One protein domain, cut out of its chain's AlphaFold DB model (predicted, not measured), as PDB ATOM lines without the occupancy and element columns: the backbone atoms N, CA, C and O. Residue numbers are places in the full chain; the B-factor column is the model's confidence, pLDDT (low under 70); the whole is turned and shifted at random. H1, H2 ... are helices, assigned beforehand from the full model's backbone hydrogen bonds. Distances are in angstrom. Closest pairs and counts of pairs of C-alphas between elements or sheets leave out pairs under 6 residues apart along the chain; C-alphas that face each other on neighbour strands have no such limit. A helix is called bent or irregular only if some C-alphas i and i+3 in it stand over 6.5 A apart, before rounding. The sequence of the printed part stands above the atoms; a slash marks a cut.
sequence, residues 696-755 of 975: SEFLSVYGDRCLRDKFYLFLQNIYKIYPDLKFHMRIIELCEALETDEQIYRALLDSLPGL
ATOM      1  N   SER A 696     -51.733  -0.782 -22.112       93.56
ATOM      2  CA  SER A 696     -51.490  -1.565 -23.337       93.56
ATOM      3  C   SER A 696     -50.494  -2.699 -23.099       93.56
ATOM      4  O   SER A 696     -49.336  -2.478 -22.725       93.56
ATOM      5  N   GLU A 697     -50.909  -3.925 -23.407       94.94
ATOM      6  CA  GLU A 697     -50.078  -5.125 -23.339       94.94
ATOM      7  C   GLU A 697     -48.957  -5.095 -24.385       94.94
ATOM      8  O   GLU A 697     -47.805  -5.423 -24.076       94.94
ATOM      9  N   PHE A 698     -49.271  -4.674 -25.619       95.62
ATOM     10  CA  PHE A 698     -48.292  -4.590 -26.703       95.62
ATOM     11  C   PHE A 698     -47.198  -3.575 -26.380       95.62
ATOM     12  O   PHE A 698     -46.013  -3.919 -26.422       95.62
ATOM     13  N   LEU A 699     -47.581  -2.341 -26.033       94.31
ATOM     14  CA  LEU A 699     -46.630  -1.260 -25.781       94.31
ATOM     15  C   LEU A 699     -45.790  -1.529 -24.526       94.31
ATOM     16  O   LEU A 699     -44.584  -1.286 -24.551       94.31
ATOM     17  N   SER A 700     -46.379  -2.114 -23.477       92.88
ATOM     18  CA  SER A 700     -45.649  -2.486 -22.256       92.88
ATOM     19  C   SER A 700     -44.563  -3.534 -22.524       92.88
ATOM     20  O   SER A 700     -43.414  -3.368 -22.114       92.88
ATOM     21  N   VAL A 701     -44.887  -4.610 -23.254       94.75
ATOM     22  CA  VAL A 701     -43.925  -5.691 -23.532       94.75
ATOM     23  C   VAL A 701     -42.887  -5.291 -24.581       94.75
ATOM     24  O   VAL A 701     -41.721  -5.651 -24.439       94.75
ATOM     25  N   TYR A 702     -43.275  -4.583 -25.646       92.94
ATOM     26  CA  TYR A 702     -42.346  -4.214 -26.725       92.94
ATOM     27  C   TYR A 702     -41.532  -2.946 -26.433       92.94
ATOM     28  O   TYR A 702     -40.437  -2.788 -26.995       92.94
ATOM     29  N   GLY A 703     -42.023  -2.080 -25.541       89.62
ATOM     30  CA  GLY A 703     -41.284  -0.938 -25.008       89.62
ATOM     31  C   GLY A 703     -40.126  -1.363 -24.103       89.62
ATOM     32  O   GLY A 703     -39.012  -0.847 -24.237       89.62
ATOM     33  N   ASP A 704     -40.338  -2.380 -23.259       89.62
ATOM     34  CA  ASP A 704     -39.272  -2.965 -22.444       89.62
ATOM     35  C   ASP A 704     -38.397  -3.935 -23.255       89.62
ATOM     36  O   ASP A 704     -38.845  -4.929 -23.830       89.62
ATOM     37  N   ARG A 705     -37.085  -3.687 -23.276       88.94
ATOM     38  CA  ARG A 705     -36.141  -4.496 -24.061       88.94
ATOM     39  C   ARG A 705     -36.031  -5.943 -23.568       88.94
ATOM     40  O   ARG A 705     -35.826  -6.841 -24.382       88.94
ATOM     41  N   CYS A 706     -36.117  -6.184 -22.260       89.56
ATOM     42  CA  CYS A 706     -36.028  -7.531 -21.697       89.56
ATOM     43  C   CYS A 706     -37.277  -8.350 -22.035       89.56
ATOM     44  O   CYS A 706     -37.158  -9.494 -22.483       89.56
ATOM     45  N   LEU A 707     -38.461  -7.766 -21.857       92.38
ATOM     46  CA  LEU A 707     -39.729  -8.395 -22.209       92.38
ATOM     47  C   LEU A 707     -39.826  -8.615 -23.722       92.38
ATOM     48  O   LEU A 707     -40.193  -9.711 -24.135       92.38
ATOM     49  N   ARG A 708     -39.375  -7.671 -24.555       93.25
ATOM     50  CA  ARG A 708     -39.313  -7.848 -26.014       93.25
ATOM     51  C   ARG A 708     -38.402  -9.002 -26.443       93.25
ATOM     52  O   ARG A 708     -38.807  -9.823 -27.268       93.25
ATOM     53  N   ASP A 709     -37.198  -9.106 -25.871       92.12
ATOM     54  CA  ASP A 709     -36.272 -10.221 -26.135       92.12
ATOM     55  C   ASP A 709     -36.903 -11.570 -25.745       92.12
ATOM     56  O   ASP A 709     -36.819 -12.557 -26.489       92.12
ATOM     57  N   LYS A 710     -37.563 -11.614 -24.579       92.44
ATOM     58  CA  LYS A 710     -38.337 -12.773 -24.116       92.44
ATOM     59  C   LYS A 710     -39.489 -13.073 -25.074       92.44
ATOM     60  O   LYS A 710     -39.710 -14.232 -25.409       92.44
ATOM     61  N   PHE A 711     -40.183 -12.067 -25.586       94.75
ATOM     62  CA  PHE A 711     -41.287 -12.277 -26.514       94.75
ATOM     63  C   PHE A 711     -40.792 -12.861 -27.841       94.75
ATOM     64  O   PHE A 711     -41.369 -13.816 -28.356       94.75
ATOM     65  N   TYR A 712     -39.648 -12.400 -28.355       92.88
ATOM     66  CA  TYR A 712     -39.023 -13.024 -29.523       92.88
ATOM     67  C   TYR A 712     -38.676 -14.502 -29.288       92.88
ATOM     68  O   TYR A 712     -38.929 -15.353 -30.145       92.88
ATOM     69  N   LEU A 713     -38.148 -14.838 -28.105       90.12
ATOM     70  CA  LEU A 713     -37.902 -16.229 -27.712       90.12
ATOM     71  C   LEU A 713     -39.180 -17.074 -27.690       90.12
ATOM     72  O   LEU A 713     -39.135 -18.241 -28.090       90.12
ATOM     73  N   PHE A 714     -40.303 -16.503 -27.255       91.75
ATOM     74  CA  PHE A 714     -41.610 -17.153 -27.312       91.75
ATOM     75  C   PHE A 714     -42.017 -17.449 -28.763       91.75
ATOM     76  O   PHE A 714     -42.327 -18.601 -29.082       91.75
ATOM     77  N   LEU A 715     -41.904 -16.469 -29.668       90.19
ATOM     78  CA  LEU A 715     -42.199 -16.650 -31.097       90.19
ATOM     79  C   LEU A 715     -41.318 -17.736 -31.738       90.19
ATOM     80  O   LEU A 715     -41.784 -18.554 -32.530       90.19
ATOM     81  N   GLN A 716     -40.041 -17.793 -31.359       86.81
ATOM     82  CA  GLN A 716     -39.083 -18.751 -31.911       86.81
ATOM     83  C   GLN A 716     -39.307 -20.190 -31.416       86.81
ATOM     84  O   GLN A 716     -39.066 -21.144 -32.170       86.81
ATOM     85  N   ASN A 717     -39.695 -20.361 -30.146       84.00
ATOM     86  CA  ASN A 717     -39.689 -21.664 -29.471       84.00
ATOM     87  C   ASN A 717     -41.067 -22.287 -29.276       84.00
ATOM     88  O   ASN A 717     -41.133 -23.523 -29.276       84.00
ATOM     89  N   ILE A 718     -42.097 -21.454 -29.114       85.06
ATOM     90  CA  ILE A 718     -43.469 -21.836 -28.772       85.06
ATOM     91  C   ILE A 718     -44.405 -21.493 -29.935       85.06
ATOM     92  O   ILE A 718     -45.002 -22.395 -30.517       85.06
ATOM     93  N   TYR A 719     -44.458 -20.223 -30.344       83.94
ATOM     94  CA  TYR A 719     -45.383 -19.724 -31.369       83.94
ATOM     95  C   TYR A 719     -44.781 -19.695 -32.779       83.94
ATOM     96  O   TYR A 719     -44.893 -18.727 -33.533       83.94
ATOM     97  N   LYS A 720     -44.116 -20.784 -33.169       81.56
ATOM     98  CA  LYS A 720     -43.413 -20.860 -34.455       81.56
ATOM     99  C   LYS A 720     -44.357 -21.210 -35.613       81.56
ATOM    100  O   LYS A 720     -44.135 -22.190 -36.315       81.56
ATOM    101  N   ILE A 721     -45.426 -20.432 -35.780       78.69
ATOM    102  CA  ILE A 721     -46.448 -20.601 -36.830       78.69
ATOM    103  C   ILE A 721     -46.137 -19.709 -38.046       78.69
ATOM    104  O   ILE A 721     -46.390 -20.092 -39.186       78.69
ATOM    105  N   TYR A 722     -45.500 -18.560 -37.809       82.62
ATOM    106  CA  TYR A 722     -45.038 -17.609 -38.824       82.62
ATOM    107  C   TYR A 722     -43.500 -17.533 -38.845       82.62
ATOM    108  O   TYR A 722     -42.848 -18.007 -37.908       82.62
ATOM    109  N   PRO A 723     -42.884 -16.922 -39.880       85.81
ATOM    110  CA  PRO A 723     -41.473 -16.552 -39.835       85.81
ATOM    111  C   PRO A 723     -41.205 -15.591 -38.664       85.81
ATOM    112  O   PRO A 723     -41.469 -14.392 -38.760       85.81
ATOM    113  N   ASP A 724     -40.688 -16.140 -37.565       87.94
ATOM    114  CA  ASP A 724     -40.502 -15.493 -36.256       87.94
ATOM    115  C   ASP A 724     -39.920 -14.073 -36.333       87.94
ATOM    116  O   ASP A 724     -40.511 -13.147 -35.784       87.94
ATOM    117  N   LEU A 725     -38.813 -13.866 -37.055       87.56
ATOM    118  CA  LEU A 725     -38.190 -12.542 -37.191       87.56
ATOM    119  C   LEU A 725     -39.081 -11.541 -37.931       87.56
ATOM    120  O   LEU A 725     -39.206 -10.403 -37.491       87.56
ATOM    121  N   LYS A 726     -39.726 -11.947 -39.031       88.44
ATOM    122  CA  LYS A 726     -40.615 -11.044 -39.781       88.44
ATOM    123  C   LYS A 726     -41.827 -10.651 -38.947       88.44
ATOM    124  O   LYS A 726     -42.214  -9.489 -38.952       88.44
ATOM    125  N   PHE A 727     -42.399 -11.614 -38.227       91.06
ATOM    126  CA  PHE A 727     -43.545 -11.369 -37.361       91.06
ATOM    127  C   PHE A 727     -43.177 -10.446 -36.195       91.06
ATOM    128  O   PHE A 727     -43.875  -9.475 -35.929       91.06
ATOM    129  N   HIS A 728     -42.024 -10.683 -35.568       92.94
ATOM    130  CA  HIS A 728     -41.516  -9.839 -34.493       92.94
ATOM    131  C   HIS A 728     -41.261  -8.393 -34.937       92.94
ATOM    132  O   HIS A 728     -41.716  -7.469 -34.267       92.94
ATOM    133  N   MET A 729     -40.591  -8.201 -36.081       91.19
ATOM    134  CA  MET A 729     -40.358  -6.868 -36.648       91.19
ATOM    135  C   MET A 729     -41.668  -6.164 -36.992       91.19
ATOM    136  O   MET A 729     -41.793  -4.969 -36.752       91.19
ATOM    137  N   ARG A 730     -42.670  -6.903 -37.485       93.25
ATOM    138  CA  ARG A 730     -43.979  -6.320 -37.779       93.25
ATOM    139  C   ARG A 730     -44.669  -5.788 -36.522       93.25
ATOM    140  O   ARG A 730     -45.258  -4.716 -36.573       93.25
ATOM    141  N   ILE A 731     -44.574  -6.501 -35.401       94.38
ATOM    142  CA  ILE A 731     -45.126  -6.024 -34.126       94.38
ATOM    143  C   ILE A 731     -44.371  -4.775 -33.642       94.38
ATOM    144  O   ILE A 731     -45.021  -3.826 -33.214       94.38
ATOM    145  N   ILE A 732     -43.036  -4.733 -33.778       92.38
ATOM    146  CA  ILE A 732     -42.232  -3.530 -33.476       92.38
ATOM    147  C   ILE A 732     -42.745  -2.321 -34.267       92.38
ATOM    148  O   ILE A 732     -43.091  -1.311 -33.664       92.38
ATOM    149  N   GLU A 733     -42.849  -2.444 -35.594       92.31
ATOM    150  CA  GLU A 733     -43.307  -1.359 -36.476       92.31
ATOM    151  C   GLU A 733     -44.694  -0.834 -36.074       92.31
ATOM    152  O   GLU A 733     -44.947   0.369 -36.109       92.31
ATOM    153  N   LEU A 734     -45.603  -1.734 -35.687       94.56
ATOM    154  CA  LEU A 734     -46.950  -1.360 -35.259       94.56
ATOM    155  C   LEU A 734     -46.952  -0.667 -33.892       94.56
ATOM    156  O   LEU A 734     -47.661   0.321 -33.735       94.56
ATOM    157  N   CYS A 735     -46.138  -1.118 -32.935       93.25
ATOM    158  CA  CYS A 735     -45.996  -0.453 -31.632       93.25
ATOM    159  C   CYS A 735     -45.374   0.950 -31.772       93.25
ATOM    160  O   CYS A 735     -45.759   1.896 -31.081       93.25
ATOM    161  N   GLU A 736     -44.429   1.124 -32.699       90.19
ATOM    162  CA  GLU A 736     -43.861   2.436 -33.024       90.19
ATOM    163  C   GLU A 736     -44.900   3.363 -33.676       90.19
ATOM    164  O   GLU A 736     -44.920   4.560 -33.385       90.19
ATOM    165  N   ALA A 737     -45.802   2.829 -34.504       90.62
ATOM    166  CA  ALA A 737     -46.763   3.620 -35.274       90.62
ATOM    167  C   ALA A 737     -48.103   3.902 -34.568       90.62
ATOM    168  O   ALA A 737     -48.752   4.892 -34.896       90.62
ATOM    169  N   LEU A 738     -48.537   3.047 -33.639       93.06
ATOM    170  CA  LEU A 738     -49.886   3.068 -33.055       93.06
ATOM    171  C   LEU A 738     -49.838   3.252 -31.529       93.06
ATOM    172  O   LEU A 738     -48.757   3.254 -30.936       93.06
ATOM    173  N   GLU A 739     -51.003   3.468 -30.911       90.69
ATOM    174  CA  GLU A 739     -51.106   3.904 -29.505       90.69
ATOM    175  C   GLU A 739     -51.911   2.951 -28.612       90.69
ATOM    176  O   GLU A 739     -51.801   3.022 -27.394       90.69
ATOM    177  N   THR A 740     -52.712   2.047 -29.182       93.44
ATOM    178  CA  THR A 740     -53.600   1.163 -28.406       93.44
ATOM    179  C   THR A 740     -53.509  -0.289 -28.859       93.44
ATOM    180  O   THR A 740     -53.237  -0.567 -30.033       93.44
ATOM    181  N   ASP A 741     -53.800  -1.223 -27.948       95.56
ATOM    182  CA  ASP A 741     -53.824  -2.658 -28.257       95.56
ATOM    183  C   ASP A 741     -54.814  -2.989 -29.376       95.56
ATOM    184  O   ASP A 741     -54.478  -3.775 -30.255       95.56
ATOM    185  N   GLU A 742     -55.991  -2.354 -29.406       96.31
ATOM    186  CA  GLU A 742     -56.984  -2.577 -30.461       96.31
ATOM    187  C   GLU A 742     -56.431  -2.222 -31.847       96.31
ATOM    188  O   GLU A 742     -56.524  -3.013 -32.790       96.31
ATOM    189  N   GLN A 743     -55.831  -1.034 -31.979       96.25
ATOM    190  CA  GLN A 743     -55.249  -0.585 -33.242       96.25
ATOM    191  C   GLN A 743     -54.131  -1.529 -33.692       96.25
ATOM    192  O   GLN A 743     -54.092  -1.928 -34.860       96.25
ATOM    193  N   ILE A 744     -53.237  -1.902 -32.771       96.94
ATOM    194  CA  ILE A 744     -52.113  -2.802 -33.049       96.94
ATOM    195  C   ILE A 744     -52.626  -4.190 -33.441       96.94
ATOM    196  O   ILE A 744     -52.176  -4.738 -34.447       96.94
ATOM    197  N   TYR A 745     -53.594  -4.736 -32.704       97.50
ATOM    198  CA  TYR A 745     -54.198  -6.044 -32.950       97.50
ATOM    199  C   TYR A 745     -54.822  -6.116 -34.341       97.50
ATOM    200  O   TYR A 745     -54.489  -7.012 -35.120       97.50
ATOM    201  N   ARG A 746     -55.694  -5.157 -34.683       97.44
ATOM    202  CA  ARG A 746     -56.373  -5.125 -35.988       97.44
ATOM    203  C   ARG A 746     -55.370  -4.970 -37.131       97.44
ATOM    204  O   ARG A 746     -55.407  -5.738 -38.088       97.44
ATOM    205  N   ALA A 747     -54.403  -4.061 -36.997       96.62
ATOM    206  CA  ALA A 747     -53.367  -3.869 -38.011       96.62
ATOM    207  C   ALA A 747     -52.435  -5.089 -38.160       96.62
ATOM    208  O   ALA A 747     -51.925  -5.363 -39.254       96.62
ATOM    209  N   LEU A 748     -52.192  -5.828 -37.074       95.19
ATOM    210  CA  LEU A 748     -51.426  -7.070 -37.107       95.19
ATOM    211  C   LEU A 748     -52.215  -8.176 -37.813       95.19
ATOM    212  O   LEU A 748     -51.649  -8.828 -38.695       95.19
ATOM    213  N   LEU A 749     -53.502  -8.334 -37.484       92.94
ATOM    214  CA  LEU A 749     -54.437  -9.269 -38.116       92.94
ATOM    215  C   LEU A 749     -54.501  -9.057 -39.640       92.94
ATOM    216  O   LEU A 749     -54.302 -10.004 -40.404       92.94
ATOM    217  N   ASP A 750     -54.636  -7.805 -40.081       93.25
ATOM    218  CA  ASP A 750     -54.652  -7.431 -41.503       93.25
ATOM    219  C   ASP A 750     -53.331  -7.746 -42.224       93.25
ATOM    220  O   ASP A 750     -53.300  -7.995 -43.430       93.25
ATOM    221  N   SER A 751     -52.211  -7.762 -41.494       90.75
ATOM    222  CA  SER A 751     -50.884  -8.021 -42.066       90.75
ATOM    223  C   SER A 751     -50.538  -9.510 -42.214       90.75
ATOM    224  O   SER A 751     -49.592  -9.852 -42.933       90.75
ATOM    225  N   LEU A 752     -51.299 -10.416 -41.584       87.06
ATOM    226  CA  LEU A 752     -51.015 -11.859 -41.581       87.06
ATOM    227  C   LEU A 752     -50.904 -12.493 -42.976       87.06
ATOM    228  O   LEU A 752     -49.986 -13.304 -43.162       87.06
ATOM    229  N   PRO A 753     -51.750 -12.153 -43.974       84.25
ATOM    230  CA  PRO A 753     -51.625 -12.714 -45.318       84.25
ATOM    231  C   PRO A 753     -50.261 -12.427 -45.961       84.25
ATOM    232  O   PRO A 753     -49.723 -13.282 -46.661       84.25
ATOM    233  N   GLY A 754     -49.659 -11.263 -45.680       80.38
ATOM    234  CA  GLY A 754     -48.338 -10.875 -46.193       80.38
ATOM    235  C   GLY A 754     -47.157 -11.538 -45.473       80.38
ATOM    236  O   GLY A 754     -46.032 -11.533 -45.979       80.38
ATOM    237  N   LEU A 755     -47.394 -12.130 -44.299       81.44
ATOM    238  CA  LEU A 755     -46.372 -12.801 -43.492       81.44
ATOM    239  C   LEU A 755     -46.219 -14.287 -43.848       81.44
ATOM    240  O   LEU A 755     -45.131 -14.852 -43.682       81.44
TER     241      LEU A 755
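AT A GLANCE: This is residues 696 to 755 of the 975 residues of the protein "FAD-binding oxidoreductase" of Porticoccaceae bacterium (UniProt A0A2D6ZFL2). Three helices, H2, H3 and H4, fold back and forth in a flat zigzag with H3 in the middle, and the short helix H1 lies across the open end of the V that H2 and H3 make. H2 and H4 are on the two sides of H3 and stay apart from each other, while H1 packs on the first part of H2, the later part of H3 and the first residues of H4. The printed part has 60 residues with four named helices, H1, H2, H3 and H4 in that order, and no named strand; its class is all helix. It is compact, with a radius of gyration of the C-alphas of 10.9 A, and flat, spanning 29 by 28 by 14 A.

IN THESE COORDINATES: H1 is residues 697 to 703, and its first C-alpha, that of Glu 697, is at (-50.078, -5.125, -23.339). H2 is residues 705 to 717, 18.3 A from first to last C-alpha. H3 is residues 724 to 737, 20.1 A long, and begins with C-alpha 724 at (-40.502, -15.493, -36.256). H4 is residues 741 to 755, 19.8 A long, and ends with C-alpha 755 at (-46.372, -12.801, -43.492). H4 is irregular: its C-alphas 750 and 753 are 7.2 A apart.

HOW THE PARTS SIT: H1 and H3 are the hubs, touching three helices each. H1 and H2 touch only at the corner by their tight link, with residues 707 to 711 of H2 alone; the closest C-alphas, those of Tyr 702 and Arg 708, are 4.8 A apart. H1 touches residues 732 to 735 of H3 alone, about perpendicular at 85 degrees, and the closest C-alphas, those of Leu 699 and Cys 735, are 5.9 A apart. H1 touches residues 741 to 744 of H4 alone, about perpendicular at 76 degrees, with the C-alphas of Phe 698 and Asp 741 closest at 6.1 A. H2 and H3 form a helical hairpin, opposite ways at a steep tilt of 36 degrees, only just past shallow; their closest C-alphas, those of Leu 715 and Asp 724, are 5.6 A apart. H3 and H4 form a second helical hairpin, opposite ways at a steep tilt of 40 degrees, with the C-alphas of Leu 734 and Ile 744 closest at 5.8 A. The helix packing is mostly crossed, with no shallow tilt among these last four pairs. In H1, H2 and H3 every O i to N i+4 pair is within hydrogen-bond range; in H4, 9 of 11 are.

THE WHOLE: The two C-alphas farthest apart, those of Cys 706 and Pro 753, are 28.8 A apart. The printed part has no cut. The links H1 to H2 and H3 to H4 are tight, and the link H2 to H3, with 6 residues, is short. The mean pLDDT of the printed part is 90.9, and no printed residue is under 70.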